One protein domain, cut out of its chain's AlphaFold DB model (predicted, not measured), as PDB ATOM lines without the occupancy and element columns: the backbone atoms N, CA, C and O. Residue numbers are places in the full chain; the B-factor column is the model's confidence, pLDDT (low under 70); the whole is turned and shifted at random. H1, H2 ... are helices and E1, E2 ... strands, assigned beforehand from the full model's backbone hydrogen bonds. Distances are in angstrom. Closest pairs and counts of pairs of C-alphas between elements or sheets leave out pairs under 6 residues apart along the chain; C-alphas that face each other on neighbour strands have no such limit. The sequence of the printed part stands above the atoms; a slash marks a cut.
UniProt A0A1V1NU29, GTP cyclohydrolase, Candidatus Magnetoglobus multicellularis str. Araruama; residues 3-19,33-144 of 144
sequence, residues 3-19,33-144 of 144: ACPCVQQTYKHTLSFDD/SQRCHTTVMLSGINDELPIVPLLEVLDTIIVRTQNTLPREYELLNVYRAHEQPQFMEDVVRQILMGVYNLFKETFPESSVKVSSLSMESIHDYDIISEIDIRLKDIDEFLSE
ATOM      1  N   ALA A   3     227.916 193.495 175.008       97.06
ATOM      2  CA  ALA A   3     229.074 192.893 174.369       97.06
ATOM      3  C   ALA A   3     230.280 192.962 175.307       97.06
ATOM      4  O   ALA A   3     230.499 193.964 175.988       97.06
ATOM      5  N   CYS A   4     231.083 191.901 175.324       95.75
ATOM      6  CA  CYS A   4     232.227 191.815 176.221       95.75
ATOM      7  C   CYS A   4     233.421 192.627 175.685       95.75
ATOM      8  O   CYS A   4     233.799 192.465 174.518       95.75
ATOM      9  N   PRO A   5     234.077 193.468 176.505       95.69
ATOM     10  CA  PRO A   5     235.249 194.222 176.066       95.69
ATOM     11  C   PRO A   5     236.506 193.346 175.924       95.69
ATOM     12  O   PRO A   5     237.404 193.696 175.155       95.69
ATOM     13  N   CYS A   6     236.575 192.189 176.598       94.19
ATOM     14  CA  CYS A   6     237.769 191.334 176.627       94.19
ATOM     15  C   CYS A   6     238.233 190.904 175.237       94.19
ATOM     16  O   CYS A   6     239.396 191.095 174.892       94.19
ATOM     17  N   VAL A   7     237.336 190.327 174.432       93.19
ATOM     18  CA  VAL A   7     237.731 189.772 173.130       93.19
ATOM     19  C   VAL A   7     238.093 190.883 172.157       93.19
ATOM     20  O   VAL A   7     239.070 190.722 171.432       93.19
ATOM     21  N   GLN A   8     237.417 192.038 172.194       92.62
ATOM     22  CA  GLN A   8     237.852 193.184 171.392       92.62
ATOM     23  C   GLN A   8     239.273 193.609 171.765       92.62
ATOM     24  O   GLN A   8     240.078 193.885 170.879       92.62
ATOM     25  N   GLN A   9     239.605 193.634 173.059       90.69
ATOM     26  CA  GLN A   9     240.941 194.001 173.520       90.69
ATOM     27  C   GLN A   9     242.000 192.970 173.109       90.69
ATOM     28  O   GLN A   9     243.070 193.348 172.632       90.69
ATOM     29  N   THR A  10     241.704 191.674 173.236       90.12
ATOM     30  CA  THR A  10     242.594 190.609 172.755       90.12
ATOM     31  C   THR A  10     242.767 190.676 171.239       90.12
ATOM     32  O   THR A  10     243.888 190.564 170.757       90.12
ATOM     33  N   TYR A  11     241.692 190.933 170.491       87.50
ATOM     34  CA  TYR A  11     241.730 191.064 169.037       87.50
ATOM     35  C   TYR A  11     242.593 192.255 168.604       87.50
ATOM     36  O   TYR A  11     243.467 192.081 167.759       87.50
ATOM     37  N   LYS A  12     242.441 193.429 169.247       85.81
ATOM     38  CA  LYS A  12     243.345 194.582 169.052       85.81
ATOM     39  C   LYS A  12     244.792 194.173 169.263       85.81
ATOM     40  O   LYS A  12     245.623 194.426 168.404       85.81
ATOM     41  N   HIS A  13     245.075 193.518 170.388       84.62
ATOM     42  CA  HIS A  13     246.428 193.104 170.723       84.62
ATOM     43  C   HIS A  13     247.009 192.151 169.672       84.62
ATOM     44  O   HIS A  13     248.143 192.348 169.266       84.62
ATOM     45  N   THR A  14     246.245 191.166 169.189       83.31
ATOM     46  CA  THR A  14     246.693 190.249 168.131       83.31
ATOM     47  C   THR A  14     246.958 190.968 166.808       83.31
ATOM     48  O   THR A  14     247.970 190.687 166.174       83.31
ATOM     49  N   LEU A  15     246.091 191.903 166.409       80.62
ATOM     50  CA  LEU A  15     246.263 192.671 165.173       80.62
ATOM     51  C   LEU A  15     247.441 193.643 165.225       80.62
ATOM     52  O   LEU A  15     248.085 193.855 164.208       80.62
ATOM     53  N   SER A  16     247.794 194.166 166.401       72.38
ATOM     54  CA  SER A  16     248.992 194.997 166.575       72.38
ATOM     55  C   SER A  16     250.309 194.284 166.226       72.38
ATOM     56  O   SER A  16     251.343 194.942 166.169       72.38
ATOM     57  N   PHE A  17     250.300 192.959 166.034       70.25
ATOM     58  CA  PHE A  17     251.461 192.186 165.575       70.25
ATOM     59  C   PHE A  17     251.430 191.857 164.076       70.25
ATOM     60  O   PHE A  17     252.368 191.225 163.589       70.25
ATOM     61  N   ASP A  18     250.381 192.252 163.351       72.62
ATOM     62  CA  ASP A  18     250.268 192.065 161.906       72.62
ATOM     63  C   ASP A  18     250.156 193.423 161.203       72.62
ATOM     64  O   ASP A  18     249.073 193.996 161.078       72.62
ATOM     65  N   ASP A  19     251.292 193.920 160.705       65.00
ATOM     66  CA  ASP A  19     251.410 195.205 159.998       65.00
ATOM     67  C   ASP A  19     250.538 195.299 158.723       65.00
ATOM     68  O   ASP A  19     250.431 196.371 158.126       65.00
ATOM     69  N   SER A  33     228.593 188.734 172.345       95.69
ATOM     70  CA  SER A  33     227.530 189.482 172.992       95.69
ATOM     71  C   SER A  33     226.431 188.539 173.442       95.69
ATOM     72  O   SER A  33     226.213 187.469 172.866       95.69
ATOM     73  N   GLN A  34     225.743 188.938 174.503       95.12
ATOM     74  CA  GLN A  34     224.798 188.075 175.178       95.12
ATOM     75  C   GLN A  34     223.562 188.827 175.660       95.12
ATOM     76  O   GLN A  34     223.502 190.063 175.744       95.12
ATOM     77  N   ARG A  35     222.514 188.049 175.935       96.69
ATOM     78  CA  ARG A  35     221.286 188.570 176.525       96.69
ATOM     79  C   ARG A  35     221.563 188.893 177.989       96.69
ATOM     80  O   ARG A  35     222.177 188.101 178.693       96.69
ATOM     81  N   CYS A  36     221.046 190.027 178.442       96.94
ATOM     82  CA  CYS A  36     221.129 190.428 179.841       96.94
ATOM     83  C   CYS A  36     219.725 190.719 180.363       96.94
ATOM     84  O   CYS A  36     218.870 191.184 179.601       96.94
ATOM     85  N   HIS A  37     219.504 190.464 181.646       97.62
ATOM     86  CA  HIS A  37     218.319 190.880 182.377       97.62
ATOM     87  C   HIS A  37     218.738 191.843 183.483       97.62
ATOM     88  O   HIS A  37     219.442 191.457 184.414       97.62
ATOM     89  N   THR A  38     218.313 193.098 183.365       97.12
ATOM     90  CA  THR A  38     218.711 194.170 184.275       97.12
ATOM     91  C   THR A  38     217.500 194.668 185.048       97.12
ATOM     92  O   THR A  38     216.473 194.997 184.461       97.12
ATOM     93  N   THR A  39     217.632 194.723 186.368       97.50
ATOM     94  CA  THR A  39     216.617 195.204 187.305       97.50
ATOM     95  C   THR A  39     217.144 196.439 188.019       97.50
ATOM     96  O   THR A  39     218.230 196.405 188.595       97.50
ATOM     97  N   VAL A  40     216.356 197.514 188.008       97.00
ATOM     98  CA  VAL A  40     216.575 198.705 188.834       97.00
ATOM     99  C   VAL A  40     215.421 198.797 189.818       97.00
ATOM    100  O   VAL A  40     214.263 198.888 189.415       97.00
ATOM    101  N   MET A  41     215.736 198.748 191.106       96.50
ATOM    102  CA  MET A  41     214.775 198.858 192.192       96.50
ATOM    103  C   MET A  41     215.061 200.130 192.980       96.50
ATOM    104  O   MET A  41     216.172 200.328 193.462       96.50
ATOM    105  N   LEU A  42     214.045 200.978 193.115       95.12
ATOM    106  CA  LEU A  42     214.092 202.214 193.887       95.12
ATOM    107  C   LEU A  42     213.192 202.076 195.111       95.12
ATOM    108  O   LEU A  42     212.043 201.651 194.988       95.12
ATOM    109  N   SER A  43     213.712 202.430 196.282       95.69
ATOM    110  CA  SER A  43     212.987 202.374 197.557       95.69
ATOM    111  C   SER A  43     212.967 203.743 198.228       95.69
ATOM    112  O   SER A  43     213.929 204.496 198.127       95.69
ATOM    113  N   GLY A  44     211.884 204.068 198.939       93.62
ATOM    114  CA  GLY A  44     211.732 205.375 199.597       93.62
ATOM    115  C   GLY A  44     211.280 206.507 198.664       93.62
ATOM    116  O   GLY A  44     211.423 207.676 199.011       93.62
ATOM    117  N   ILE A  45     210.732 206.168 197.495       91.62
ATOM    118  CA  ILE A  45     210.088 207.118 196.581       91.62
ATOM    119  C   ILE A  45     208.624 207.285 197.008       91.62
ATOM    120  O   ILE A  45     207.870 206.315 197.012       91.62
ATOM    121  N   ASN A  46     208.233 208.506 197.384       87.31
ATOM    122  CA  ASN A  46     206.887 208.824 197.890       87.31
ATOM    123  C   ASN A  46     206.019 209.601 196.879       87.31
ATOM    124  O   ASN A  46     204.964 210.107 197.249       87.31
ATOM    125  N   ASP A  47     206.470 209.713 195.629       88.00
ATOM    126  CA  ASP A  47     205.816 210.466 194.552       88.00
ATOM    127  C   ASP A  47     205.870 209.666 193.234       88.00
ATOM    128  O   ASP A  47     206.390 208.546 193.196       88.00
ATOM    129  N   GLU A  48     205.330 210.217 192.149       87.38
ATOM    130  CA  GLU A  48     205.394 209.609 190.824       87.38
ATOM    131  C   GLU A  48     206.841 209.428 190.350       87.38
ATOM    132  O   GLU A  48     207.679 210.331 190.397       87.38
ATOM    133  N   LEU A  49     207.136 208.226 189.851       87.81
ATOM    134  CA  LEU A  49     208.449 207.910 189.312       87.81
ATOM    135  C   LEU A  49     208.592 208.533 187.909       87.81
ATOM    136  O   LEU A  49     207.736 208.272 187.057       87.81
ATOM    137  N   PRO A  50     209.665 209.291 187.604       89.50
ATOM    138  CA  PRO A  50     209.917 209.821 186.266       89.50
ATOM    139  C   PRO A  50     210.359 208.695 185.316       89.50
ATOM    140  O   PRO A  50     211.531 208.573 184.960       89.50
ATOM    141  N   ILE A  51     209.408 207.851 184.902       92.25
ATOM    142  CA  ILE A  51     209.662 206.647 184.097       92.25
ATOM    143  C   ILE A  51     210.342 206.985 182.774       92.25
ATOM    144  O   ILE A  51     211.297 206.313 182.403       92.25
ATOM    145  N   VAL A  52     209.868 208.007 182.056       95.69
ATOM    146  CA  VAL A  52     210.417 208.350 180.733       95.69
ATOM    147  C   VAL A  52     211.881 208.801 180.840       95.69
ATOM    148  O   VAL A  52     212.711 208.154 180.204       95.69
ATOM    149  N   PRO A  53     212.246 209.781 181.695       95.50
ATOM    150  CA  PRO A  53     213.652 210.123 181.920       95.50
ATOM    151  C   PRO A  53     214.512 208.939 182.375       95.50
ATOM    152  O   PRO A  53     215.641 208.781 181.918       95.50
ATOM    153  N   LEU A  54     213.982 208.067 183.241       95.12
ATOM    154  CA  LEU A  54     214.702 206.869 183.671       95.12
ATOM    155  C   LEU A  54     214.976 205.922 182.493       95.12
ATOM    156  O   LEU A  54     216.090 205.427 182.344       95.12
ATOM    157  N   LEU A  55     213.984 205.681 181.637       95.50
ATOM    158  CA  LEU A  55     214.136 204.845 180.446       95.50
ATOM    159  C   LEU A  55     215.137 205.435 179.448       95.50
ATOM    160  O   LEU A  55     215.918 204.673 178.879       95.50
ATOM    161  N   GLU A  56     215.141 206.757 179.264       96.25
ATOM    162  CA  GLU A  56     216.116 207.464 178.425       96.25
ATOM    163  C   GLU A  56     217.538 207.293 178.961       96.25
ATOM    164  O   GLU A  56     218.433 206.929 178.201       96.25
ATOM    165  N   VAL A  57     217.739 207.459 180.273       96.50
ATOM    166  CA  VAL A  57     219.030 207.197 180.927       96.50
ATOM    167  C   VAL A  57     219.476 205.758 180.668       96.50
ATOM    168  O   VAL A  57     220.591 205.537 180.194       96.50
ATOM    169  N   LEU A  58     218.603 204.773 180.903       95.81
ATOM    170  CA  LEU A  58     218.931 203.364 180.665       95.81
ATOM    171  C   LEU A  58     219.282 203.091 179.195       95.81
ATOM    172  O   LEU A  58     220.221 202.346 178.932       95.81
ATOM    173  N   ASP A  59     218.600 203.721 178.238       95.12
ATOM    174  CA  ASP A  59     218.857 203.531 176.801       95.12
ATOM    175  C   ASP A  59     220.186 204.109 176.313       95.12
ATOM    176  O   ASP A  59     220.640 203.735 175.226       95.12
ATOM    177  N   THR A  60     220.816 204.990 177.093       95.19
ATOM    178  CA  THR A  60     222.189 205.449 176.827       95.19
ATOM    179  C   THR A  60     223.253 204.478 177.331       95.19
ATOM    180  O   THR A  60     224.397 204.569 176.900       95.19
ATOM    181  N   ILE A  61     222.884 203.547 178.215       95.69
ATOM    182  CA  ILE A  61     223.818 202.642 178.896       95.69
ATOM    183  C   ILE A  61     223.682 201.213 178.374       95.69
ATOM    184  O   ILE A  61     224.680 200.531 178.184       95.69
ATOM    185  N   ILE A  62     222.451 200.746 178.152       94.69
ATOM    186  CA  ILE A  62     222.162 199.379 177.718       94.69
ATOM    187  C   ILE A  62     221.426 199.355 176.383       94.69
ATOM    188  O   ILE A  62     220.607 200.214 176.060       94.69
ATOM    189  N   VAL A  63     221.656 198.291 175.616       96.31
ATOM    190  CA  VAL A  63     220.948 198.055 174.356       96.31
ATOM    191  C   VAL A  63     219.766 197.119 174.591       96.31
ATOM    192  O   VAL A  63     219.942 195.953 174.963       96.31
ATOM    193  N   ARG A  64     218.536 197.596 174.370       94.31
ATOM    194  CA  ARG A  64     217.327 196.772 174.531       94.31
ATOM    195  C   ARG A  64     217.227 195.709 173.442       94.31
ATOM    196  O   ARG A  64     217.418 195.972 172.260       94.31
ATOM    197  N   THR A  65     216.865 194.494 173.838       92.81
ATOM    198  CA  THR A  65     216.495 193.446 172.882       92.81
ATOM    199  C   THR A  65     215.082 193.692 172.363       92.81
ATOM    200  O   THR A  65     214.202 194.060 173.137       92.81
ATOM    201  N   GLN A  66     214.864 193.457 171.072       93.44
ATOM    202  CA  GLN A  66     213.569 193.617 170.409       93.44
ATOM    203  C   GLN A  66     213.080 192.262 169.892       93.44
ATOM    204  O   GLN A  66     213.889 191.421 169.504       93.44
ATOM    205  N   ASN A  67     211.761 192.059 169.857       94.06
ATOM    206  CA  ASN A  67     211.171 190.816 169.340       94.06
ATOM    207  C   ASN A  67     211.330 190.677 167.819       94.06
ATOM    208  O   ASN A  67     211.444 189.567 167.307       94.06
ATOM    209  N   THR A  68     211.312 191.797 167.096       95.31
ATOM    210  CA  THR A  68     211.409 191.837 165.634       95.31
ATOM    211  C   THR A  68     212.275 193.012 165.207       95.31
ATOM    212  O   THR A  68     212.046 194.131 165.666       95.31
ATOM    213  N   LEU A  69     213.231 192.771 164.309       95.81
ATOM    214  CA  LEU A  69     214.128 193.788 163.763       95.81
ATOM    215  C   LEU A  69     214.214 193.640 162.233       95.81
ATOM    216  O   LEU A  69     214.568 192.566 161.750       95.81
ATOM    217  N   PRO A  70     213.903 194.692 161.453       96.44
ATOM    218  CA  PRO A  70     214.409 194.854 160.090       96.44
ATOM    219  C   PRO A  70     215.940 194.767 160.062       96.44
ATOM    220  O   PRO A  70     216.594 195.079 161.057       96.44
ATOM    221  N   ARG A  71     216.525 194.392 158.920       96.56
ATOM    222  CA  ARG A  71     217.975 194.134 158.795       96.56
ATOM    223  C   ARG A  71     218.832 195.330 159.213       96.56
ATOM    224  O   ARG A  71     219.843 195.172 159.887       96.56
ATOM    225  N   GLU A  72     218.425 196.532 158.826       94.62
ATOM    226  CA  GLU A  72     219.103 197.777 159.175       94.62
ATOM    227  C   GLU A  72     219.080 198.054 160.685       94.62
ATOM    228  O   GLU A  72     220.057 198.556 161.239       94.62
ATOM    229  N   TYR A  73     218.001 197.675 161.375       95.69
ATOM    230  CA  TYR A  73     217.886 197.831 162.824       95.69
ATOM    231  C   TYR A  73     218.565 196.696 163.582       95.69
ATOM    232  O   TYR A  73     219.070 196.930 164.674       95.69
ATOM    233  N   GLU A  74     218.640 195.498 163.005       96.38
ATOM    234  CA  GLU A  74     219.476 194.416 163.522       96.38
ATOM    235  C   GLU A  74     220.947 194.840 163.549       96.38
ATOM    236  O   GLU A  74     221.578 194.776 164.606       96.38
ATOM    237  N   LEU A  75     221.457 195.376 162.431       94.88
ATOM    238  CA  LEU A  75     222.812 195.923 162.365       94.88
ATOM    239  C   LEU A  75     223.021 197.017 163.414       94.88
ATOM    240  O   LEU A  75     224.006 196.965 164.143       94.88
ATOM    241  N   LEU A  76     222.100 197.979 163.521       94.38
ATOM    242  CA  LEU A  76     222.220 199.066 164.493       94.38
ATOM    243  C   LEU A  76     222.242 198.547 165.938       94.38
ATOM    244  O   LEU A  76     223.044 199.016 166.741       94.38
ATOM    245  N   ASN A  77     221.388 197.579 166.279       95.06
ATOM    246  CA  ASN A  77     221.313 197.036 167.635       95.06
ATOM    247  C   ASN A  77     222.609 196.306 168.017       95.06
ATOM    248  O   ASN A  77     223.146 196.520 169.103       95.06
ATOM    249  N   VAL A  78     223.143 195.490 167.101       95.25
ATOM    250  CA  VAL A  78     224.426 194.798 167.287       95.25
ATOM    251  C   VAL A  78     225.576 195.800 167.361       95.25
ATOM    252  O   VAL A  78     226.390 195.731 168.281       95.25
ATOM    253  N   TYR A  79     225.617 196.761 166.438       95.50
ATOM    254  CA  TYR A  79     226.654 197.788 166.386       95.50
ATOM    255  C   TYR A  79     226.717 198.584 167.690       95.50
ATOM    256  O   TYR A  79     227.788 198.670 168.276       95.50
ATOM    257  N   ARG A  80     225.580 199.079 168.203       95.12
ATOM    258  CA  ARG A  80     225.530 199.841 169.464       95.12
ATOM    259  C   ARG A  80     226.112 199.063 170.643       95.12
ATOM    260  O   ARG A  80     226.857 199.624 171.437       95.12
ATOM    261  N   ALA A  81     225.799 197.770 170.747       95.69
ATOM    262  CA  ALA A  81     226.324 196.939 171.828       95.69
ATOM    263  C   ALA A  81     227.839 196.724 171.699       95.69
ATOM    264  O   ALA A  81     228.543 196.678 172.701       95.69
ATOM    265  N   HIS A  82     228.345 196.593 170.471       96.38
ATOM    266  CA  HIS A  82     229.767 196.382 170.210       96.38
ATOM    267  C   HIS A  82     230.583 197.683 170.243       96.38
ATOM    268  O   HIS A  82     231.773 197.625 170.530       96.38
ATOM    269  N   GLU A  83     229.982 198.837 169.953       94.69
ATOM    270  CA  GLU A  83     230.619 200.161 170.018       94.69
ATOM    271  C   GLU A  83     230.925 200.581 171.456       94.69
ATOM    272  O   GLU A  83     231.962 201.190 171.714       94.69
ATOM    273  N   GLN A  84     230.070 200.185 172.399       93.50
ATOM    274  CA  GLN A  84     230.266 200.400 173.829       93.50
ATOM    275  C   GLN A  84     230.271 199.056 174.571       93.50
ATOM    276  O   GLN A  84     229.326 198.750 175.296       93.50
ATOM    277  N   PRO A  85     231.313 198.220 174.392       95.75
ATOM    278  CA  PRO A  85     231.390 196.946 175.086       95.75
ATOM    279  C   PRO A  85     231.696 197.191 176.569       95.75
ATOM    280  O   PRO A  85     232.543 198.018 176.912       95.75
ATOM    281  N   GLN A  86     231.018 196.472 177.458       96.25
ATOM    282  CA  GLN A  86     231.042 196.727 178.900       96.25
ATOM    283  C   GLN A  86     231.119 195.423 179.689       96.25
ATOM    284  O   GLN A  86     230.465 194.435 179.342       96.25
ATOM    285  N   PHE A  87     231.864 195.436 180.795       97.00
ATOM    286  CA  PHE A  87     231.694 194.418 181.827       97.00
ATOM    287  C   PHE A  87     230.355 194.599 182.548       97.00
ATOM    288  O   PHE A  87     229.775 195.688 182.546       97.00
ATOM    289  N   MET A  88     229.850 193.545 183.191       96.44
ATOM    290  CA  MET A  88     228.584 193.646 183.932       96.44
ATOM    291  C   MET A  88     228.700 194.590 185.127       96.44
ATOM    292  O   MET A  88     227.753 195.312 185.437       96.44
ATOM    293  N   GLU A  89     229.885 194.668 185.721       97.62
ATOM    294  CA  GLU A  89     230.243 195.632 186.749       97.62
ATOM    295  C   GLU A  89     230.147 197.073 186.230       97.62
ATOM    296  O   GLU A  89     229.675 197.957 186.942       97.62
ATOM    297  N   ASP A  90     230.542 197.321 184.979       97.56
ATOM    298  CA  ASP A  90     230.445 198.651 184.373       97.56
ATOM    299  C   ASP A  90     228.996 199.016 184.066       97.56
ATOM    300  O   ASP A  90     228.593 200.150 184.318       97.56
ATOM    301  N   VAL A  91     228.190 198.053 183.606       97.44
ATOM    302  CA  VAL A  91     226.747 198.250 183.399       97.44
ATOM    303  C   VAL A  91     226.076 198.690 184.701       97.44
ATOM    304  O   VAL A  91     225.386 199.710 184.715       97.44
ATOM    305  N   VAL A  92     226.295 197.975 185.813       98.31
ATOM    306  CA  VAL A  92     225.650 198.337 187.089       98.31
ATOM    307  C   VAL A  92     226.154 199.671 187.639       98.31
ATOM    308  O   VAL A  92     225.340 200.450 188.134       98.31
ATOM    309  N   ARG A  93     227.450 199.993 187.492       97.69
ATOM    310  CA  ARG A  93     228.010 201.299 187.891       97.69
ATOM    311  C   ARG A  93     227.421 202.447 187.077       97.69
ATOM    312  O   ARG A  93     227.050 203.471 187.642       97.69
ATOM    313  N   GLN A  94     227.316 202.291 185.761       97.62
ATOM    314  CA  GLN A  94     226.784 203.343 184.896       97.62
ATOM    315  C   GLN A  94     225.290 203.567 185.138       97.62
ATOM    316  O   GLN A  94     224.857 204.714 185.241       97.62
ATOM    317  N   ILE A  95     224.512 202.491 185.307       97.94
ATOM    318  CA  ILE A  95     223.091 202.598 185.662       97.94
ATOM    319  C   ILE A  95     222.927 203.274 187.020       97.94
ATOM    320  O   ILE A  95     222.111 204.185 187.136       97.94
ATOM    321  N   LEU A  96     223.719 202.879 188.020       97.94
ATOM    322  CA  LEU A  96     223.714 203.516 189.332       97.94
ATOM    323  C   LEU A  96     223.927 205.028 189.215       97.94
ATOM    324  O   LEU A  96     223.136 205.791 189.757       97.94
ATOM    325  N   MET A  97     224.952 205.457 188.475       97.44
ATOM    326  CA  MET A  97     225.266 206.876 188.303       97.44
ATOM    327  C   MET A  97     224.181 207.634 187.536       97.44
ATOM    328  O   MET A  97     223.839 208.757 187.904       97.44
ATOM    329  N   GLY A  98     223.611 207.027 186.495       97.00
ATOM    330  CA  GLY A  98     222.494 207.607 185.754       97.00
ATOM    331  C   GLY A  98     221.259 207.811 186.635       97.00
ATOM    332  O   GLY A  98     220.655 208.882 186.622       97.00
ATOM    333  N   VAL A  99     220.922 206.807 187.449       96.44
ATOM    334  CA  VAL A  99     219.827 206.879 188.422       96.44
ATOM    335  C   VAL A  99     220.135 207.915 189.502       96.44
ATOM    336  O   VAL A  99     219.330 208.807 189.738       96.44
ATOM    337  N   TYR A 100     221.310 207.874 190.122       96.56
ATOM    338  CA  TYR A 100     221.706 208.849 191.137       96.56
ATOM    339  C   TYR A 100     221.585 210.291 190.621       96.56
ATOM    340  O   TYR A 100     220.939 211.114 191.265       96.56
ATOM    341  N   ASN A 101     222.080 210.589 189.417       95.62
ATOM    342  CA  ASN A 101     221.966 211.928 188.830       95.62
ATOM    343  C   ASN A 101     220.515 212.376 188.607       95.62
ATOM    344  O   ASN A 101     220.227 213.566 188.711       95.62
ATOM    345  N   LEU A 102     219.608 211.442 188.311       95.06
ATOM    346  CA  LEU A 102     218.191 211.731 188.106       95.06
ATOM    347  C   LEU A 102     217.431 211.939 189.429       95.06
ATOM    348  O   LEU A 102     216.472 212.706 189.466       95.06
ATOM    349  N   PHE A 103     217.842 211.260 190.505       94.69
ATOM    350  CA  PHE A 103     217.059 211.159 191.741       94.69
ATOM    351  C   PHE A 103     217.648 211.893 192.953       94.69
ATOM    352  O   PHE A 103     216.894 212.169 193.885       94.69
ATOM    353  N   LYS A 104     218.941 212.239 192.967       93.81
ATOM    354  CA  LYS A 104     219.630 212.777 194.158       93.81
ATOM    355  C   LYS A 104     219.011 214.047 194.747       93.81
ATOM    356  O   LYS A 104     218.940 214.170 195.962       93.81
ATOM    357  N   GLU A 105     218.522 214.961 193.909       92.25
ATOM    358  CA  GLU A 105     217.958 216.238 194.372       92.25
ATOM    359  C   GLU A 105     216.532 216.067 194.913       92.25
ATOM    360  O   GLU A 105     216.138 216.706 195.886       92.25
ATOM    361  N   THR A 106     215.746 215.188 194.284       93.50
ATOM    362  CA  THR A 106     214.317 215.022 194.590       93.50
ATOM    363  C   THR A 106     214.079 213.982 195.685       93.50
ATOM    364  O   THR A 106     213.174 214.139 196.504       93.50
ATOM    365  N   PHE A 107     214.889 212.921 195.729       93.38
ATOM    366  CA  PHE A 107     214.744 211.803 196.665       93.38
ATOM    367  C   PHE A 107     216.090 211.406 197.308       93.38
ATOM    368  O   PHE A 107     216.498 210.246 197.204       93.38
ATOM    369  N   PRO A 108     216.787 212.319 198.009       92.56
ATOM    370  CA  PRO A 108     218.130 212.069 198.553       92.56
ATOM    371  C   PRO A 108     218.194 210.914 199.569       92.56
ATOM    372  O   PRO A 108     219.191 210.201 199.653       92.56
ATOM    373  N   GLU A 109     217.115 210.686 200.323       93.94
ATOM    374  CA  GLU A 109     217.030 209.612 201.326       93.94
ATOM    375  C   GLU A 109     216.610 208.251 200.740       93.94
ATOM    376  O   GLU A 109     216.470 207.274 201.480       93.94
ATOM    377  N   SER A 110     216.379 208.175 199.426       95.38
ATOM    378  CA  SER A 110     216.034 206.923 198.750       95.38
ATOM    379  C   SER A 110     217.235 205.982 198.634       95.38
ATOM    380  O   SER A 110     218.399 206.372 198.789       95.38
ATOM    381  N   SER A 111     216.953 204.712 198.358       96.81
ATOM    382  CA  SER A 111     217.974 203.732 197.998       96.81
ATOM    383  C   SER A 111     217.706 203.137 196.630       96.81
ATOM    384  O   SER A 111     216.562 203.033 196.177       96.81
ATOM    385  N   VAL A 112     218.790 202.735 195.981       97.31
ATOM    386  CA  VAL A 112     218.778 202.108 194.672       97.31
ATOM    387  C   VAL A 112     219.508 200.780 194.750       97.31
ATOM    388  O   VAL A 112     220.619 200.681 195.266       97.31
ATOM    389  N   LYS A 113     218.871 199.765 194.178       98.31
ATOM    390  CA  LYS A 113     219.475 198.472 193.913       98.31
ATOM    391  C   LYS A 113     219.470 198.215 192.415       98.31
ATOM    392  O   LYS A 113     218.410 198.186 191.789       98.31
ATOM    393  N   VAL A 114     220.651 198.025 191.844       98.44
ATOM    394  CA  VAL A 114     220.844 197.666 190.438       98.44
ATOM    395  C   VAL A 114     221.399 196.254 190.386       98.44
ATOM    396  O   VAL A 114     222.430 195.980 190.988       98.44
ATOM    397  N   SER A 115     220.732 195.364 189.659       98.38
ATOM    398  CA  SER A 115     221.165 193.981 189.460       98.38
ATOM    399  C   SER A 115     221.117 193.656 187.974       98.38
ATOM    400  O   SER A 115     220.109 193.917 187.318       98.38
ATOM    401  N   SER A 116     222.200 193.121 187.421       98.19
ATOM    402  CA  SER A 116     222.271 192.721 186.017       98.19
ATOM    403  C   SER A 116     222.775 191.289 185.912       98.19
ATOM    404  O   SER A 116     223.881 190.981 186.352       98.19
ATOM    405  N   LEU A 117     221.949 190.427 185.324       98.31
ATOM    406  CA  LEU A 117     222.260 189.038 185.012       98.31
ATOM    407  C   LEU A 117     222.625 188.923 183.531       98.31
ATOM    408  O   LEU A 117     221.807 189.240 182.667       98.31
ATOM    409  N   SER A 118     223.822 188.437 183.240       97.62
ATOM    410  CA  SER A 118     224.321 188.135 181.904       97.62
ATOM    411  C   SER A 118     224.234 186.638 181.632       97.62
ATOM    412  O   SER A 118     224.852 185.848 182.341       97.62
ATOM    413  N   MET A 119     223.474 186.261 180.601       97.88
ATOM    414  CA  MET A 119     223.355 184.875 180.143       97.88
ATOM    415  C   MET A 119     224.485 184.564 179.163       97.88
ATOM    416  O   MET A 119     224.309 184.744 177.956       97.88
ATOM    417  N   GLU A 120     225.657 184.191 179.673       97.06
ATOM    418  CA  GLU A 120     226.894 184.138 178.887       97.06
ATOM    419  C   GLU A 120     226.806 183.180 177.692       97.06
ATOM    420  O   GLU A 120     226.374 182.037 177.793       97.06
ATOM    421  N   SER A 121     227.245 183.652 176.522       96.19
ATOM    422  CA  SER A 121     227.137 182.896 175.268       96.19
ATOM    423  C   SER A 121     228.268 181.888 175.050       96.19
ATOM    424  O   SER A 121     228.145 181.007 174.201       96.19
ATOM    425  N   ILE A 122     229.395 182.060 175.748       96.31
ATOM    426  CA  ILE A 122     230.616 181.247 175.598       96.31
ATOM    427  C   ILE A 122     230.994 180.486 176.879       96.31
ATOM    428  O   ILE A 122     232.021 179.807 176.911       96.31
ATOM    429  N   HIS A 123     230.180 180.607 177.927       95.25
ATOM    430  CA  HIS A 123     230.372 179.958 179.219       95.25
ATOM    431  C   HIS A 123     229.142 179.113 179.566       95.25
ATOM    432  O   HIS A 123     228.055 179.335 179.040       95.25
ATOM    433  N   ASP A 124     229.320 178.119 180.433       96.94
ATOM    434  CA  ASP A 124     228.265 177.229 180.938       96.94
ATOM    435  C   ASP A 124     227.611 177.748 182.231       96.94
ATOM    436  O   ASP A 124     226.852 177.033 182.888       96.94
ATOM    437  N   TYR A 125     227.892 179.000 182.585       96.62
ATOM    438  CA  TYR A 125     227.343 179.704 183.734       96.62
ATOM    439  C   TYR A 125     226.997 181.147 183.370       96.62
ATOM    440  O   TYR A 125     227.617 181.751 182.496       96.62
ATOM    441  N   ASP A 126     226.042 181.708 184.103       97.94
ATOM    442  CA  ASP A 126     225.672 183.115 184.005       97.94
ATOM    443  C   ASP A 126     226.525 183.971 184.953       97.94
ATOM    444  O   ASP A 126     227.010 183.497 185.985       97.94
ATOM    445  N   ILE A 127     226.670 185.257 184.632       97.44
ATOM    446  CA  ILE A 127     227.361 186.239 185.480       97.44
ATOM    447  C   ILE A 127     226.335 187.215 186.043       97.44
ATOM    448  O   ILE A 127     225.528 187.770 185.302       97.44
ATOM    449  N   ILE A 128     226.390 187.463 187.350       98.00
ATOM    450  CA  ILE A 128     225.571 188.478 188.012       98.00
ATOM    451  C   ILE A 128     226.456 189.566 188.613       98.00
ATOM    452  O   ILE A 128     227.461 189.283 189.265       98.00
ATOM    453  N   SER A 129     226.052 190.817 188.417       98.25
ATOM    454  CA  SER A 129     226.616 191.971 189.114       98.25
ATOM    455  C   SER A 129     225.500 192.737 189.801       98.25
ATOM    456  O   SER A 129     224.417 192.904 189.240       98.25
ATOM    457  N   GLU A 130     225.763 193.200 191.019       98.50
ATOM    458  CA  GLU A 130     224.771 193.869 191.849       98.50
ATOM    459  C   GLU A 130     225.408 194.988 192.674       98.50
ATOM    460  O   GLU A 130     226.511 194.830 193.196       98.50
ATOM    461  N   ILE A 131     224.701 196.113 192.791       98.12
ATOM    462  CA  ILE A 131     225.007 197.199 193.726       98.12
ATOM    463  C   ILE A 131     223.712 197.587 194.442       98.12
ATOM    464  O   ILE A 131     222.679 197.741 193.794       98.12
ATOM    465  N   ASP A 132     223.773 197.753 195.762       98.00
ATOM    466  CA  ASP A 132     222.675 198.214 196.619       98.00
ATOM    467  C   ASP A 132     223.214 199.296 197.561       98.00
ATOM    468  O   ASP A 132     224.153 199.046 198.319       98.00
ATOM    469  N   ILE A 133     222.690 200.516 197.447       97.50
ATOM    470  CA  ILE A 133     223.242 201.695 198.120       97.50
ATOM    471  C   ILE A 133     222.172 202.774 198.332       97.50
ATOM    472  O   ILE A 133     221.206 202.884 197.570       97.50
ATOM    473  N   ARG A 134     222.337 203.604 199.369       97.12
ATOM    474  CA  ARG A 134     221.519 204.813 199.557       97.12
ATOM    475  C   ARG A 134     222.091 205.957 198.737       97.12
ATOM    476  O   ARG A 134     223.304 206.117 198.682       97.12
ATOM    477  N   LEU A 135     221.234 206.788 198.147       95.00
ATOM    478  CA  LEU A 135     221.707 207.849 197.255       95.00
ATOM    479  C   LEU A 135     222.630 208.847 197.958       95.00
ATOM    480  O   LEU A 135     223.652 209.213 197.391       95.00
ATOM    481  N   LYS A 136     222.326 209.217 199.203       93.19
ATOM    482  CA  LYS A 136     223.186 210.103 200.003       93.19
ATOM    483  C   LYS A 136     224.587 209.552 200.285       93.19
ATOM    484  O   LYS A 136     225.510 210.333 200.466       93.19
ATOM    485  N   ASP A 137     224.748 208.228 200.313       95.06
ATOM    486  CA  ASP A 137     226.044 207.604 200.589       95.06
ATOM    487  C   ASP A 137     226.946 207.673 199.336       95.06
ATOM    488  O   ASP A 137     228.159 207.548 199.437       95.06
ATOM    489  N   ILE A 138     226.375 207.905 198.142       93.94
ATOM    490  CA  ILE A 138     227.125 208.014 196.877       93.94
ATOM    491  C   ILE A 138     228.013 209.265 196.859       93.94
ATOM    492  O   ILE A 138     229.130 209.206 196.347       93.94
ATOM    493  N   ASP A 139     227.553 210.375 197.443       87.44
ATOM    494  CA  ASP A 139     228.315 211.630 197.512       87.44
ATOM    495  C   ASP A 139     229.660 211.458 198.230       87.44
ATOM    496  O   ASP A 139     230.654 212.081 197.849       87.44
ATOM    497  N   GLU A 140     229.711 210.576 199.230       86.81
ATOM    498  CA  GLU A 140     230.936 210.266 199.970       86.81
ATOM    499  C   GLU A 140     231.992 209.627 199.054       86.81
ATOM    500  O   GLU A 140     233.158 210.004 199.118       86.81
ATOM    501  N   PHE A 141     231.584 208.746 198.132       84.62
ATOM    502  CA  PHE A 141     232.488 208.092 197.174       84.62
ATOM    503  C   PHE A 141     232.934 208.999 196.022       84.62
ATOM    504  O   PHE A 141     233.952 208.726 195.395       84.62
ATOM    505  N   LEU A 142     232.162 210.039 195.694       82.81
ATOM    506  CA  LEU A 142     232.483 210.977 194.607       82.81
ATOM    507  C   LEU A 142     233.348 212.159 195.064       82.81
ATOM    508  O   LEU A 142     233.834 212.919 194.228       82.81
ATOM    509  N   SER A 143     233.488 212.341 196.378       73.81
ATOM    510  CA  SER A 143     234.259 213.430 196.983       73.81
ATOM    511  C   SER A 143     235.751 213.098 197.162       73.81
ATOM    512  O   SER A 143     236.511 213.975 197.581       73.81
ATOM    513  N   GLU A 144     236.159 211.861 196.858       51.62
ATOM    514  CA  GLU A 144     237.551 211.372 196.832       51.62
ATOM    515  C   GLU A 144     238.172 211.466 195.429       51.62
ATOM    516  O   GLU A 144     239.363 211.855 195.346       51.62
TER     517      GLU A 144
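AT A GLANCE: This is residues 3 to 19 and 33 to 144 of the 144 residues of the protein "GTP cyclohydrolase" of Candidatus Magnetoglobus multicellularis str. Araruama (UniProt A0A1V1NU29). A twisted sheet of three long strands forms a wall, with H4 packed along one face and no helix on the other; H2 packs on H4, H3 sits near the beginning of E1, and H5 follows at the end of E3. Residues 9 to 19, of which 9 to 15 belong to H1, stick out as a free arm. The printed part has 129 residues with five named helices and three named strands, in the order H1 E1 H2 H3 H4 E2 E3 H5; the sheet runs E1 E2 E3, antiparallel, and the class is mixed, helices and strands. The whole is only just loose, close to compact, with a radius of gyration of the C-alphas of 17.2 A and spans of 56 by 39 by 29 A.

IN THESE COORDINATES: E1, residues 33 to 43, is 31.3 A long and begins at C-alpha 33 (227.530, 189.482, 172.992). E2, residues 111 to 119, measures 26.5 A, and E3, residues 127 to 134, 24.0 A. H4, residues 88 to 103, is the longest helix by residues, at 22.4 A. H2, residues 51 to 61, and H1, residues 5 to 15, each measure 15.6 A; H1 begins at C-alpha 5 (235.249, 194.222, 176.066). H3, residues 71 to 83, measures 17.9 A. H5, residues 135 to 142, measures 11.5 A and ends at C-alpha 142 (232.483, 210.977, 194.607).

HOW THE PARTS SIT: E1 and E2 are antiparallel at 163 degrees, with N 39 and O 115 2.8 A apart, within hydrogen-bond range. E2 and E3 form a hairpin at 176 degrees, with N 114 and O 131 at 2.8 A. H4 is on the sheet at a height of 8.6 A, over E1, E2 and E3; on the local plane it runs along the strands, only just, at 29 degrees to E2. The closest C-alphas of H4 and E2 are those of Val 92 and Val 114, 5.9 A. H2 touches H4, closest at the C-alphas of Val 57 and Gly 98, 6.0 A, opposite ways at a shallow tilt of 34.8 degrees, only just short of steep. H5 only just touches H4, with residues 100 to 103 of H4 alone and 3 pairs of C-alphas within 8 A, the closest Tyr 100 and Leu 135 at 6.2 A. The closest C-alphas of H3 and E1, Ala 81 and Ser 33, are 7.6 A apart. H1 touches no helix. Every O i to N i+4 pair is within hydrogen-bond range in H1, H3 and H4, but 6 of 7 in H2 and 1 of 4 in H5, where 4 of 5 O i to N i+3 pairs are.

THE WHOLE: The two C-alphas farthest apart, Asp 19 and Asn 46, are 60.0 A apart. Residues 20 to 32 are not printed, and C-alphas 19 and 33 are 27.8 A apart across this cut. Of the links that are printed whole, none is long. Mean pLDDT of the printed part is 93.4, with residues 19 and 144 under 70.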